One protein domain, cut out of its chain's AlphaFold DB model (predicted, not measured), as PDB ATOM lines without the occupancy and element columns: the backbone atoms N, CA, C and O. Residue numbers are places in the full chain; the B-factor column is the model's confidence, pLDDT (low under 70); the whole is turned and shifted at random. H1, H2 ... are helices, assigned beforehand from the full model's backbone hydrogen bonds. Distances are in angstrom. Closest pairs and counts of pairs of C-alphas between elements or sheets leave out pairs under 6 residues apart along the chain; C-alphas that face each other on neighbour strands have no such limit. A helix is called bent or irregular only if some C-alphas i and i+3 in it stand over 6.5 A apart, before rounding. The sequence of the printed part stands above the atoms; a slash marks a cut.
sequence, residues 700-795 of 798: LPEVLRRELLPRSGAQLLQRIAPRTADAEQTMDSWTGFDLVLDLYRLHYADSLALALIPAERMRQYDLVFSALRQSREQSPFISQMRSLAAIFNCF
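AT A GLANCE: This is residues 700 to 795 of the 798 residues of a protein of Prevotellaceae bacterium KH2P17 (UniProt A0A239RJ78). Three longer helices, H3, H4 and H5, have their centres in a triangle: H5 packs on H3 with its last residues and is crossed by H4, while the short H2 lies side by side with H4 and the short H1 lies across the first residues of H5. H3 turns sharply at a kink near residue 749, at one end of the longest axis, and the loop of residues 721 to 735, between H2 and H3, reaches the other end. The printed part has 96 residues with five named helices, in the order H1, H2, H3, H4, H5, and no named strand; its class is all helix. It is compact, with a radius of gyration of the C-alphas of 12.7 A, and its C-alphas span 36 by 29 by 22 A.

IN THESE COORDINATES: The longest helix by residues is H3, residues 736 to 755, which runs from C-alpha 736 at (205.028, 170.664, 168.562) to C-alpha 755 at (206.070, 176.290, 187.077), 19.4 A from first to last C-alpha. H3 has a kink of 131 degrees near residue 749 and is irregular: C-alphas 748 and 751 are 9.5 A apart, where about 5 A is the distance in a regular helix, and its line is a rough one. After it comes H4, residues 759 to 774, 23.2 A long. H5, residues 780 to 795, is 22.9 A long and ends at C-alpha 795 at (211.581, 162.936, 182.621). Before H3 in the chain stand two short helices: H1, residues 702 to 707, which begins at C-alpha 702 at (214.544, 164.920, 161.127), and H2, residues 713 to 720.

HOW THE PARTS SIT: H5 is the hub, touching H1, H3 and H4. H3 touches H5 with residues 743 to 750 alone, and H5 touches H3 with residues 792 to 795 alone; the closest C-alphas are those of His 747 and Phe 795, 5.4 A apart. The lines of H3 and H5 stand at a shallow tilt of 12 degrees and run the same way. H4 touches H5 with residues 769 to 773 alone, at a steep tilt of 47 degrees, opposite ways, and the closest C-alphas, those of Phe 769 and Ala 789, are 6.2 A apart. H2 touches H4 at a shallow tilt of 7 degrees, the same way, with the C-alphas of Leu 717 and Val 768 closest at 5.7 A. H1 touches H5, about perpendicular at 81 degrees, with the C-alphas of Val 703 and Phe 781 closest at 6.0 A; H5 touches H1 with residues 780 to 785 alone. The helix packing is part aligned, part crossed, with 2 of these 4 touching pairs at a shallow tilt. H3 and H4 are close but not clearly touching, with the C-alphas of Leu 739 and Tyr 765 closest at 7.7 A. H1 and H3 are near each other, and H1 is apart from H2 and from H4. In H1, H2, H4 and H5 every O i to N i+4 pair is within hydrogen-bond range; in H3 it is 11 of 16.

THE WHOLE: The two C-alphas farthest apart are those of Arg 723 and Ala 749, at 36.3 A. The C-alphas of the first and last printed residues, Leu 700 and Phe 795, are 15.9 A apart. The printed part has no cut. The link from H2 to H3, 15 residues, is long; the links from H1 to H2, H3 to H4 and H4 to H5 are tight. The mean pLDDT of the printed part is 91.2, and residues 723 to 730, within the long link, are under 70.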
ATOM      1  N   LEU A 700     216.960 166.044 167.929       96.44
ATOM      2  CA  LEU A 700     215.614 165.700 167.465       96.44
ATOM      3  C   LEU A 700     215.658 165.064 166.059       96.44
ATOM      4  O   LEU A 700     216.138 165.696 165.113       96.44
ATOM      5  N   PRO A 701     215.087 163.858 165.859       96.50
ATOM      6  CA  PRO A 701     215.040 163.217 164.547       96.50
ATOM      7  C   PRO A 701     214.422 164.112 163.465       96.50
ATOM      8  O   PRO A 701     213.411 164.780 163.692       96.50
ATOM      9  N   GLU A 702     214.970 164.065 162.247       96.19
ATOM     10  CA  GLU A 702     214.544 164.920 161.127       96.19
ATOM     11  C   GLU A 702     213.037 164.828 160.834       96.19
ATOM     12  O   GLU A 702     212.379 165.843 160.604       96.19
ATOM     13  N   VAL A 703     212.465 163.622 160.920       96.75
ATOM     14  CA  VAL A 703     211.022 163.413 160.733       96.75
ATOM     15  C   VAL A 703     210.190 164.180 161.764       96.75
ATOM     16  O   VAL A 703     209.161 164.750 161.408       96.75
ATOM     17  N   LEU A 704     210.643 164.262 163.022       97.62
ATOM     18  CA  LEU A 704     209.975 165.056 164.050       97.62
ATOM     19  C   LEU A 704     210.208 166.550 163.813       97.62
ATOM     20  O   LEU A 704     209.253 167.314 163.883       97.62
ATOM     21  N   ARG A 705     211.413 166.987 163.428       97.31
ATOM     22  CA  ARG A 705     211.638 168.402 163.067       97.31
ATOM     23  C   ARG A 705     210.662 168.888 161.994       97.31
ATOM     24  O   ARG A 705     210.039 169.935 162.148       97.31
ATOM     25  N   ARG A 706     210.487 168.098 160.932       96.75
ATOM     26  CA  ARG A 706     209.614 168.439 159.802       96.75
ATOM     27  C   ARG A 706     208.130 168.333 160.142       96.75
ATOM     28  O   ARG A 706     207.341 169.160 159.691       96.75
ATOM     29  N   GLU A 707     207.728 167.288 160.866       96.69
ATOM     30  CA  GLU A 707     206.307 166.970 161.034       96.69
ATOM     31  C   GLU A 707     205.723 167.341 162.402       96.69
ATOM     32  O   GLU A 707     204.543 167.669 162.483       96.69
ATOM     33  N   LEU A 708     206.509 167.352 163.475       97.38
ATOM     34  CA  LEU A 708     206.027 167.729 164.804       97.38
ATOM     35  C   LEU A 708     206.023 169.250 164.983       97.38
ATOM     36  O   LEU A 708     204.973 169.827 165.252       97.38
ATOM     37  N   LEU A 709     207.183 169.895 164.816       97.31
ATOM     38  CA  LEU A 709     207.401 171.285 165.235       97.31
ATOM     39  C   LEU A 709     206.374 172.306 164.705       97.31
ATOM     40  O   LEU A 709     205.910 173.106 165.515       97.31
ATOM     41  N   PRO A 710     205.982 172.303 163.412       96.75
ATOM     42  CA  PRO A 710     205.086 173.332 162.884       96.75
ATOM     43  C   PRO A 710     203.600 173.092 163.190       96.75
ATOM     44  O   PRO A 710     202.785 173.958 162.884       96.75
ATOM     45  N   ARG A 711     203.219 171.924 163.726       96.06
ATOM     46  CA  ARG A 711     201.806 171.576 163.943       96.06
ATOM     47  C   ARG A 711     201.313 172.065 165.302       96.06
ATOM     48  O   ARG A 711     202.023 171.927 166.300       96.06
ATOM     49  N   SER A 712     200.082 172.571 165.343       95.81
ATOM     50  CA  SER A 712     199.368 172.824 166.600       95.81
ATOM     51  C   SER A 712     198.995 171.515 167.303       95.81
ATOM     52  O   SER A 712     198.964 170.448 166.678       95.81
ATOM     53  N   GLY A 713     198.674 171.578 168.596       93.12
ATOM     54  CA  GLY A 713     198.179 170.418 169.341       93.12
ATOM     55  C   GLY A 713     196.964 169.754 168.677       93.12
ATOM     56  O   GLY A 713     196.922 168.528 168.557       93.12
ATOM     57  N   ALA A 714     196.026 170.551 168.154       90.62
ATOM     58  CA  ALA A 714     194.851 170.047 167.436       90.62
ATOM     59  C   ALA A 714     195.241 169.317 166.138       90.62
ATOM     60  O   ALA A 714     194.793 168.196 165.881       90.62
ATOM     61  N   GLN A 715     196.143 169.908 165.347       92.75
ATOM     62  CA  GLN A 715     196.651 169.305 164.110       92.75
ATOM     63  C   GLN A 715     197.432 168.007 164.371       92.75
ATOM     64  O   GLN A 715     197.370 167.070 163.569       92.75
ATOM     65  N   LEU A 716     198.167 167.928 165.485       92.50
ATOM     66  CA  LEU A 716     198.871 166.713 165.900       92.50
ATOM     67  C   LEU A 716     197.895 165.595 166.258       92.50
ATOM     68  O   LEU A 716     198.060 164.470 165.781       92.50
ATOM     69  N   LEU A 717     196.862 165.899 167.048       90.31
ATOM     70  CA  LEU A 717     195.849 164.915 167.425       90.31
ATOM     71  C   LEU A 717     195.112 164.385 166.187       90.31
ATOM     72  O   LEU A 717     194.990 163.170 166.022       90.31
ATOM     73  N   GLN A 718     194.727 165.275 165.267       88.88
ATOM     74  CA  GLN A 718     194.107 164.900 163.995       88.88
ATOM     75  C   GLN A 718     195.022 164.011 163.138       88.88
ATOM     76  O   GLN A 718     194.558 163.035 162.548       88.88
ATOM     77  N   ARG A 719     196.330 164.304 163.087       90.44
ATOM     78  CA  ARG A 719     197.319 163.503 162.343       90.44
ATOM     79  C   ARG A 719     197.472 162.089 162.907       90.44
ATOM     80  O   ARG A 719     197.728 161.172 162.130       90.44
ATOM     81  N   ILE A 720     197.371 161.924 164.226       90.19
ATOM     82  CA  ILE A 720     197.594 160.648 164.926       90.19
ATOM     83  C   ILE A 720     196.319 159.796 164.972       90.19
ATOM     84  O   ILE A 720     196.393 158.572 164.819       90.19
ATOM     85  N   ALA A 721     195.165 160.431 165.186       84.06
ATOM     86  CA  ALA A 721     193.870 159.778 165.343       84.06
ATOM     87  C   ALA A 721     192.747 160.576 164.638       84.06
ATOM     88  O   ALA A 721     191.961 161.271 165.282       84.06
ATOM     89  N   PRO A 722     192.604 160.437 163.305       73.12
ATOM     90  CA  PRO A 722     191.657 161.234 162.516       73.12
ATOM     91  C   PRO A 722     190.176 160.999 162.854       73.12
ATOM     92  O   PRO A 722     189.336 161.833 162.539       73.12
ATOM     93  N   ARG A 723     189.837 159.846 163.454       63.50
ATOM     94  CA  ARG A 723     188.452 159.403 163.722       63.50
ATOM     95  C   ARG A 723     187.920 159.772 165.113       63.50
ATOM     96  O   ARG A 723     186.761 159.506 165.388       63.50
ATOM     97  N   THR A 724     188.754 160.336 165.986       58.59
ATOM     98  CA  THR A 724     188.380 160.758 167.352       58.59
ATOM     99  C   THR A 724     188.213 162.276 167.474       58.59
ATOM    100  O   THR A 724     188.053 162.784 168.577       58.59
ATOM    101  N   ALA A 725     188.273 163.004 166.356       53.88
ATOM    102  CA  ALA A 725     188.330 164.466 166.301       53.88
ATOM    103  C   ALA A 725     186.955 165.170 166.391       53.88
ATOM    104  O   ALA A 725     186.820 166.281 165.897       53.88
ATOM    105  N   ASP A 726     185.960 164.555 167.039       50.69
ATOM    106  CA  ASP A 726     184.676 165.209 167.363       50.69
ATOM    107  C   ASP A 726     184.734 166.010 168.683       50.69
ATOM    108  O   ASP A 726     183.716 166.481 169.183       50.69
ATOM    109  N   ALA A 727     185.916 166.179 169.282       50.44
ATOM    110  CA  ALA A 727     186.074 166.965 170.501       50.44
ATOM    111  C   ALA A 727     186.496 168.406 170.171       50.44
ATOM    112  O   ALA A 727     187.630 168.646 169.758       50.44
ATOM    113  N   GLU A 728     185.594 169.358 170.424       50.12
ATOM    114  CA  GLU A 728     185.806 170.814 170.492       50.12
ATOM    115  C   GLU A 728     186.812 171.224 171.599       50.12
ATOM    116  O   GLU A 728     186.529 172.075 172.442       50.12
ATOM    117  N   GLN A 729     187.995 170.609 171.666       58.59
ATOM    118  CA  GLN A 729     189.058 171.044 172.572       58.59
ATOM    119  C   GLN A 729     190.032 171.957 171.830       58.59
ATOM    120  O   GLN A 729     190.700 171.554 170.877       58.59
ATOM    121  N   THR A 730     190.126 173.206 172.286       69.94
ATOM    122  CA  THR A 730     191.013 174.244 171.751       69.94
ATOM    123  C   THR A 730     192.480 173.950 172.090       69.94
ATOM    124  O   THR A 730     193.076 174.519 173.004       69.94
ATOM    125  N   MET A 731     193.091 173.047 171.319       85.94
ATOM    126  CA  MET A 731     194.510 172.673 171.417       85.94
ATOM    127  C   MET A 731     195.423 173.499 170.488       85.94
ATOM    128  O   MET A 731     196.535 173.081 170.175       85.94
ATOM    129  N   ASP A 732     194.974 174.672 170.034       88.19
ATOM    130  CA  ASP A 732     195.744 175.552 169.136       88.19
ATOM    131  C   ASP A 732     196.670 176.538 169.867       88.19
ATOM    132  O   ASP A 732     197.435 177.265 169.238       88.19
ATOM    133  N   SER A 733     196.633 176.556 171.202       91.81
ATOM    134  CA  SER A 733     197.448 177.453 172.036       91.81
ATOM    135  C   SER A 733     198.920 177.038 172.165       91.81
ATOM    136  O   SER A 733     199.712 177.777 172.751       91.81
ATOM    137  N   TRP A 734     199.294 175.868 171.643       95.62
ATOM    138  CA  TRP A 734     200.656 175.344 171.667       95.62
ATOM    139  C   TRP A 734     200.972 174.560 170.391       95.62
ATOM    140  O   TRP A 734     200.083 174.075 169.684       95.62
ATOM    141  N   THR A 735     202.264 174.423 170.112       97.50
ATOM    142  CA  THR A 735     202.801 173.749 168.926       97.50
ATOM    143  C   THR A 735     203.714 172.587 169.298       97.50
ATOM    144  O   THR A 735     204.204 172.496 170.424       97.50
ATOM    145  N   GLY A 736     204.035 171.715 168.342       97.88
ATOM    146  CA  GLY A 736     205.028 170.664 168.562       97.88
ATOM    147  C   GLY A 736     206.381 171.186 169.065       97.88
ATOM    148  O   GLY A 736     207.071 170.462 169.779       97.88
ATOM    149  N   PHE A 737     206.739 172.442 168.771       98.06
ATOM    150  CA  PHE A 737     207.893 173.094 169.391       98.06
ATOM    151  C   PHE A 737     207.745 173.229 170.909       98.06
ATOM    152  O   PHE A 737     208.678 172.895 171.628       98.06
ATOM    153  N   ASP A 738     206.586 173.663 171.408       98.19
ATOM    154  CA  ASP A 738     206.357 173.810 172.848       98.19
ATOM    155  C   ASP A 738     206.396 172.449 173.561       98.19
ATOM    156  O   ASP A 738     206.964 172.356 174.641       98.19
ATOM    157  N   LEU A 739     205.908 171.374 172.924       98.38
ATOM    158  CA  LEU A 739     206.051 170.007 173.451       98.38
ATOM    159  C   LEU A 739     207.522 169.592 173.611       98.38
ATOM    160  O   LEU A 739     207.896 169.005 174.625       98.38
ATOM    161  N   VAL A 740     208.361 169.886 172.615       98.44
ATOM    162  CA  VAL A 740     209.799 169.578 172.675       98.44
ATOM    163  C   VAL A 740     210.520 170.499 173.661       98.44
ATOM    164  O   VAL A 740     211.391 170.042 174.391       98.44
ATOM    165  N   LEU A 741     210.151 171.776 173.739       98.31
ATOM    166  CA  LEU A 741     210.683 172.699 174.742       98.31
ATOM    167  C   LEU A 741     210.373 172.214 176.160       98.31
ATOM    168  O   LEU A 741     211.264 172.174 177.005       98.31
ATOM    169  N   ASP A 742     209.134 171.797 176.404       98.25
ATOM    170  CA  ASP A 742     208.687 171.313 177.705       98.25
ATOM    171  C   ASP A 742     209.345 169.961 178.061       98.25
ATOM    172  O   ASP A 742     209.666 169.741 179.228       98.25
ATOM    173  N   LEU A 743     209.682 169.115 177.072       97.94
ATOM    174  CA  LEU A 743     210.540 167.933 177.262       97.94
ATOM    175  C   LEU A 743     211.918 168.312 177.832       97.94
ATOM    176  O   LEU A 743     212.369 167.712 178.807       97.94
ATOM    177  N   TYR A 744     212.590 169.306 177.239       97.56
ATOM    178  CA  TYR A 744     213.896 169.767 177.725       97.56
ATOM    179  C   TYR A 744     213.795 170.501 179.061       97.56
ATOM    180  O   TYR A 744     214.677 170.342 179.901       97.56
ATOM    181  N   ARG A 745     212.723 171.267 179.301       97.06
ATOM    182  CA  ARG A 745     212.485 171.884 180.613       97.06
ATOM    183  C   ARG A 745     212.361 170.818 181.698       97.06
ATOM    184  O   ARG A 745     213.033 170.946 182.714       97.06
ATOM    185  N   LEU A 746     211.578 169.759 181.471       96.75
ATOM    186  CA  LEU A 746     211.469 168.634 182.408       96.75
ATOM    187  C   LEU A 746     212.819 167.948 182.629       96.75
ATOM    188  O   LEU A 746     213.185 167.696 183.768       96.75
ATOM    189  N   HIS A 747     213.599 167.726 181.570       95.62
ATOM    190  CA  HIS A 747     214.929 167.135 181.711       95.62
ATOM    191  C   HIS A 747     215.880 167.991 182.567       95.62
ATOM    192  O   HIS A 747     216.567 167.458 183.428       95.62
ATOM    193  N   TYR A 748     215.922 169.312 182.356       95.38
ATOM    194  CA  TYR A 748     216.867 170.200 183.048       95.38
ATOM    195  C   TYR A 748     216.403 170.642 184.439       95.38
ATOM    196  O   TYR A 748     217.238 170.891 185.309       95.38
ATOM    197  N   ALA A 749     215.097 170.769 184.662       94.75
ATOM    198  CA  ALA A 749     214.543 171.346 185.882       94.75
ATOM    199  C   ALA A 749     213.721 170.351 186.722       94.75
ATOM    200  O   ALA A 749     213.365 170.690 187.857       94.75
ATOM    201  N   ASP A 750     213.468 169.130 186.235       93.00
ATOM    202  CA  ASP A 750     212.605 168.128 186.883       93.00
ATOM    203  C   ASP A 750     211.251 168.782 187.250       93.00
ATOM    204  O   ASP A 750     210.746 169.645 186.522       93.00
ATOM    205  N   SER A 751     210.671 168.450 188.400       91.56
ATOM    206  CA  SER A 751     209.447 169.069 188.929       91.56
ATOM    207  C   SER A 751     209.431 170.611 188.965       91.56
ATOM    208  O   SER A 751     208.344 171.192 188.938       91.56
ATOM    209  N   LEU A 752     210.580 171.308 188.970       93.19
ATOM    210  CA  LEU A 752     210.602 172.780 188.898       93.19
ATOM    211  C   LEU A 752     210.105 173.305 187.544       93.19
ATOM    212  O   LEU A 752     209.570 174.413 187.478       93.19
ATOM    213  N   ALA A 753     210.222 172.510 186.476       95.12
ATOM    214  CA  ALA A 753     209.712 172.852 185.150       95.12
ATOM    215  C   ALA A 753     208.194 173.075 185.139       95.12
ATOM    216  O   ALA A 753     207.688 173.825 184.308       95.12
ATOM    217  N   LEU A 754     207.456 172.456 186.067       93.44
ATOM    218  CA  LEU A 754     205.995 172.559 186.129       93.44
ATOM    219  C   LEU A 754     205.512 173.990 186.407       93.44
ATOM    220  O   LEU A 754     204.385 174.328 186.061       93.44
ATOM    221  N   ALA A 755     206.366 174.861 186.957       92.44
ATOM    222  CA  ALA A 755     206.070 176.290 187.077       92.44
ATOM    223  C   ALA A 755     206.015 177.013 185.714       92.44
ATOM    224  O   ALA A 755     205.366 178.051 185.594       92.44
ATOM    225  N   LEU A 756     206.679 176.467 184.688       93.31
ATOM    226  CA  LEU A 756     206.735 177.000 183.320       93.31
ATOM    227  C   LEU A 756     205.724 176.326 182.375       93.31
ATOM    228  O   LEU A 756     205.437 176.858 181.298       93.31
ATOM    229  N   ILE A 757     205.187 175.163 182.758       95.19
ATOM    230  CA  ILE A 757     204.318 174.333 181.918       95.19
ATOM    231  C   ILE A 757     202.881 174.391 182.457       95.19
ATOM    232  O   ILE A 757     202.597 173.825 183.513       95.19
ATOM    233  N   PRO A 758     201.929 175.027 181.748       95.00
ATOM    234  CA  PRO A 758     200.542 175.084 182.192       95.00
ATOM    235  C   PRO A 758     199.941 173.687 182.377       95.00
ATOM    236  O   PRO A 758     200.034 172.843 181.485       95.00
ATOM    237  N   ALA A 759     199.235 173.466 183.490       94.38
ATOM    238  CA  ALA A 759     198.604 172.177 183.794       94.38
ATOM    239  C   ALA A 759     197.626 171.706 182.700       94.38
ATOM    240  O   ALA A 759     197.514 170.512 182.435       94.38
ATOM    241  N   GLU A 760     196.938 172.640 182.036       93.81
ATOM    242  CA  GLU A 760     196.083 172.331 180.884       93.81
ATOM    243  C   GLU A 760     196.888 171.778 179.703       93.81
ATOM    244  O   GLU A 760     196.496 170.783 179.103       93.81
ATOM    245  N   ARG A 761     198.061 172.355 179.419       95.00
ATOM    246  CA  ARG A 761     198.937 171.877 178.346       95.00
ATOM    247  C   ARG A 761     199.446 170.463 178.629       95.00
ATOM    248  O   ARG A 761     199.450 169.629 177.730       95.00
ATOM    249  N   MET A 762     199.782 170.164 179.885       95.25
ATOM    250  CA  MET A 762     200.184 168.815 180.298       95.25
ATOM    251  C   MET A 762     199.067 167.784 180.069       95.25
ATOM    252  O   MET A 762     199.316 166.730 179.486       95.25
ATOM    253  N   ARG A 763     197.814 168.108 180.429       93.81
ATOM    254  CA  ARG A 763     196.655 167.241 180.128       93.81
ATOM    255  C   ARG A 763     196.483 167.009 178.629       93.81
ATOM    256  O   ARG A 763     196.178 165.901 178.197       93.81
ATOM    257  N   GLN A 764     196.701 168.043 177.825       94.50
ATOM    258  CA  GLN A 764     196.624 167.947 176.370       94.50
ATOM    259  C   GLN A 764     197.740 167.066 175.783       94.50
ATOM    260  O   GLN A 764     197.492 166.322 174.831       94.50
ATOM    261  N   TYR A 765     198.940 167.058 176.374       95.81
ATOM    262  CA  TYR A 765     199.989 166.094 176.024       95.81
ATOM    263  C   TYR A 765     199.567 164.655 176.329       95.81
ATOM    264  O   TYR A 765     199.720 163.782 175.472       95.81
ATOM    265  N   ASP A 766     198.953 164.410 177.490       94.62
ATOM    266  CA  ASP A 766     198.445 163.083 177.858       94.62
ATOM    267  C   ASP A 766     197.383 162.567 176.872       94.62
ATOM    268  O   ASP A 766     197.363 161.372 176.550       94.62
ATOM    269  N   LEU A 767     196.533 163.452 176.337       92.75
ATOM    270  CA  LEU A 767     195.570 163.113 175.283       92.75
ATOM    271  C   LEU A 767     196.275 162.688 173.989       92.75
ATOM    272  O   LEU A 767     195.969 161.624 173.444       92.75
ATOM    273  N   VAL A 768     197.265 163.465 173.534       93.62
ATOM    274  CA  VAL A 768     198.066 163.141 172.340       93.62
ATOM    275  C   VAL A 768     198.798 161.809 172.519       93.62
ATOM    276  O   VAL A 768     198.741 160.945 171.640       93.62
ATOM    277  N   PHE A 769     199.439 161.586 173.667       95.62
ATOM    278  CA  PHE A 769     200.155 160.342 173.956       95.62
ATOM    279  C   PHE A 769     199.214 159.140 174.093       95.62
ATOM    280  O   PHE A 769     199.560 158.031 173.676       95.62
ATOM    281  N   SER A 770     198.004 159.339 174.616       93.38
ATOM    282  CA  SER A 770     196.977 158.293 174.680       93.38
ATOM    283  C   SER A 770     196.476 157.902 173.294       93.38
ATOM    284  O   SER A 770     196.439 156.710 172.978       93.38
ATOM    285  N   ALA A 771     196.177 158.880 172.437       91.88
ATOM    286  CA  ALA A 771     195.813 158.636 171.044       91.88
ATOM    287  C   ALA A 771     196.938 157.907 170.286       91.88
ATOM    288  O   ALA A 771     196.692 156.962 169.536       91.88
ATOM    289  N   LEU A 772     198.193 158.275 170.546       94.00
ATOM    290  CA  LEU A 772     199.368 157.659 169.933       94.00
ATOM    291  C   LEU A 772     199.565 156.184 170.323       94.00
ATOM    292  O   LEU A 772     199.984 155.373 169.487       94.00
ATOM    293  N   ARG A 773     199.237 155.817 171.570       92.25
ATOM    294  CA  ARG A 773     199.223 154.415 172.029       92.25
ATOM    295  C   ARG A 773     198.152 153.587 171.319       92.25
ATOM    296  O   ARG A 773     198.379 152.411 171.054       92.25
ATOM    297  N   GLN A 774     197.008 154.193 171.006       90.12
ATOM    298  CA  GLN A 774     195.883 153.525 170.341       90.12
ATOM    299  C   GLN A 774     196.012 153.497 168.811       90.12
ATOM    300  O   GLN A 774     195.390 152.658 168.153       90.12
ATOM    301  N   SER A 775     196.815 154.396 168.233       88.88
ATOM    302  CA  SER A 775     197.017 154.474 166.789       88.88
ATOM    303  C   SER A 775     197.594 153.167 166.244       88.88
ATOM    304  O   SER A 775     198.595 152.651 166.739       88.88
ATOM    305  N   ARG A 776     196.972 152.628 165.191       88.31
ATOM    306  CA  ARG A 776     197.450 151.427 164.481       88.31
ATOM    307  C   ARG A 776     198.389 151.760 163.322       88.31
ATOM    308  O   ARG A 776     198.881 150.849 162.662       88.31
ATOM    309  N   GLU A 777     198.630 153.044 163.065       88.19
ATOM    310  CA  GLU A 777     199.512 153.483 161.990       88.19
ATOM    311  C   GLU A 777     200.959 153.037 162.256       88.19
ATOM    312  O   GLU A 777     201.479 153.126 163.374       88.19
ATOM    313  N   GLN A 778     201.610 152.560 161.198       87.00
ATOM    314  CA  GLN A 778     203.018 152.186 161.188       87.00
ATOM    315  C   GLN A 778     203.753 153.105 160.215       87.00
ATOM    316  O   GLN A 778     203.966 152.771 159.054       87.00
ATOM    317  N   SER A 779     204.101 154.300 160.691       94.38
ATOM    318  CA  SER A 779     204.920 155.259 159.950       94.38
ATOM    319  C   SER A 779     206.151 155.666 160.766       94.38
ATOM    320  O   SER A 779     206.116 155.597 162.002       94.38
ATOM    321  N   PRO A 780     207.240 156.119 160.112       94.69
ATOM    322  CA  PRO A 780     208.419 156.630 160.813       94.69
ATOM    323  C   PRO A 780     208.078 157.750 161.802       94.69
ATOM    324  O   PRO A 780     208.614 157.775 162.909       94.69
ATOM    325  N   PHE A 781     207.132 158.625 161.440       96.12
ATOM    326  CA  PHE A 781     206.635 159.686 162.313       96.12
ATOM    327  C   PHE A 781     205.992 159.125 163.587       96.12
ATOM    328  O   PHE A 781     206.403 159.487 164.686       96.12
ATOM    329  N   ILE A 782     205.039 158.193 163.465       95.81
ATOM    330  CA  ILE A 782     204.356 157.593 164.624       95.81
ATOM    331  C   ILE A 782     205.337 156.823 165.514       95.81
ATOM    332  O   ILE A 782     205.249 156.903 166.738       95.81
ATOM    333  N   SER A 783     206.307 156.117 164.924       95.81
ATOM    334  CA  SER A 783     207.355 155.429 165.687       95.81
ATOM    335  C   SER A 783     208.195 156.407 166.509       95.81
ATOM    336  O   SER A 783     208.388 156.192 167.704       95.81
ATOM    337  N   GLN A 784     208.662 157.500 165.899       96.94
ATOM    338  CA  GLN A 784     209.483 158.493 166.593       96.94
ATOM    339  C   GLN A 784     208.681 159.296 167.622       96.94
ATOM    340  O   GLN A 784     209.189 159.571 168.707       96.94
ATOM    341  N   MET A 785     207.406 159.584 167.350       97.50
ATOM    342  CA  MET A 785     206.501 160.173 168.339       97.50
ATOM    343  C   MET A 785     206.318 159.255 169.554       97.50
ATOM    344  O   MET A 785     206.240 159.748 170.677       97.50
ATOM    345  N   ARG A 786     206.260 157.926 169.366       96.88
ATOM    346  CA  ARG A 786     206.149 156.975 170.492       96.88
ATOM    347  C   ARG A 786     207.405 156.994 171.348       96.88
ATOM    348  O   ARG A 786     207.299 156.972 172.571       96.88
ATOM    349  N   SER A 787     208.575 157.074 170.717       96.94
ATOM    350  CA  SER A 787     209.842 157.258 171.423       96.94
ATOM    351  C   SER A 787     209.873 158.582 172.188       96.94
ATOM    352  O   SER A 787     210.213 158.564 173.364       96.94
ATOM    353  N   LEU A 788     209.435 159.690 171.576       97.81
ATOM    354  CA  LEU A 788     209.313 160.988 172.251       97.81
ATOM    355  C   LEU A 788     208.411 160.895 173.483       97.81
ATOM    356  O   LEU A 788     208.820 161.311 174.559       97.81
ATOM    357  N   ALA A 789     207.220 160.310 173.348       97.56
ATOM    358  CA  ALA A 789     206.288 160.143 174.460       97.56
ATOM    359  C   ALA A 789     206.884 159.285 175.588       97.56
ATOM    360  O   ALA A 789     206.681 159.574 176.764       97.56
ATOM    361  N   ALA A 790     207.635 158.234 175.248       96.81
ATOM    362  CA  ALA A 790     208.295 157.391 176.239       96.81
ATOM    363  C   ALA A 790     209.408 158.144 176.990       96.81
ATOM    364  O   ALA A 790     209.458 158.066 178.212       96.81
ATOM    365  N   ILE A 791     210.240 158.914 176.278       97.25
ATOM    366  CA  ILE A 791     211.283 159.763 176.878       97.25
ATOM    367  C   ILE A 791     210.644 160.845 177.762       97.25
ATOM    368  O   ILE A 791     211.068 161.043 178.895       97.25
ATOM    369  N   PHE A 792     209.581 161.493 177.279       97.31
ATOM    370  CA  PHE A 792     208.841 162.509 178.029       97.31
ATOM    371  C   PHE A 792     208.332 161.967 179.365       97.31
ATOM    372  O   PHE A 792     208.504 162.608 180.396       97.31
ATOM    373  N   ASN A 793     207.757 160.763 179.368       95.19
ATOM    374  CA  ASN A 793     207.260 160.142 180.596       95.19
ATOM    375  C   ASN A 793     208.384 159.769 181.576       95.19
ATOM    376  O   ASN A 793     208.151 159.818 182.779       95.19
ATOM    377  N   CYS A 794     209.587 159.432 181.092       94.94
ATOM    378  CA  CYS A 794     210.746 159.231 181.966       94.94
ATOM    379  C   CYS A 794     211.109 160.520 182.718       94.94
ATOM    380  O   CYS A 794     211.249 160.480 183.935       94.94
ATOM    381  N   PHE A 795     211.202 161.653 182.012       94.75
ATOM    382  CA  PHE A 795     211.581 162.936 182.621       94.75
ATOM    383  C   PHE A 795     210.468 163.592 183.433       94.75
ATOM    384  O   PHE A 795     210.754 164.392 184.315       94.75
TER     385      PHE A 795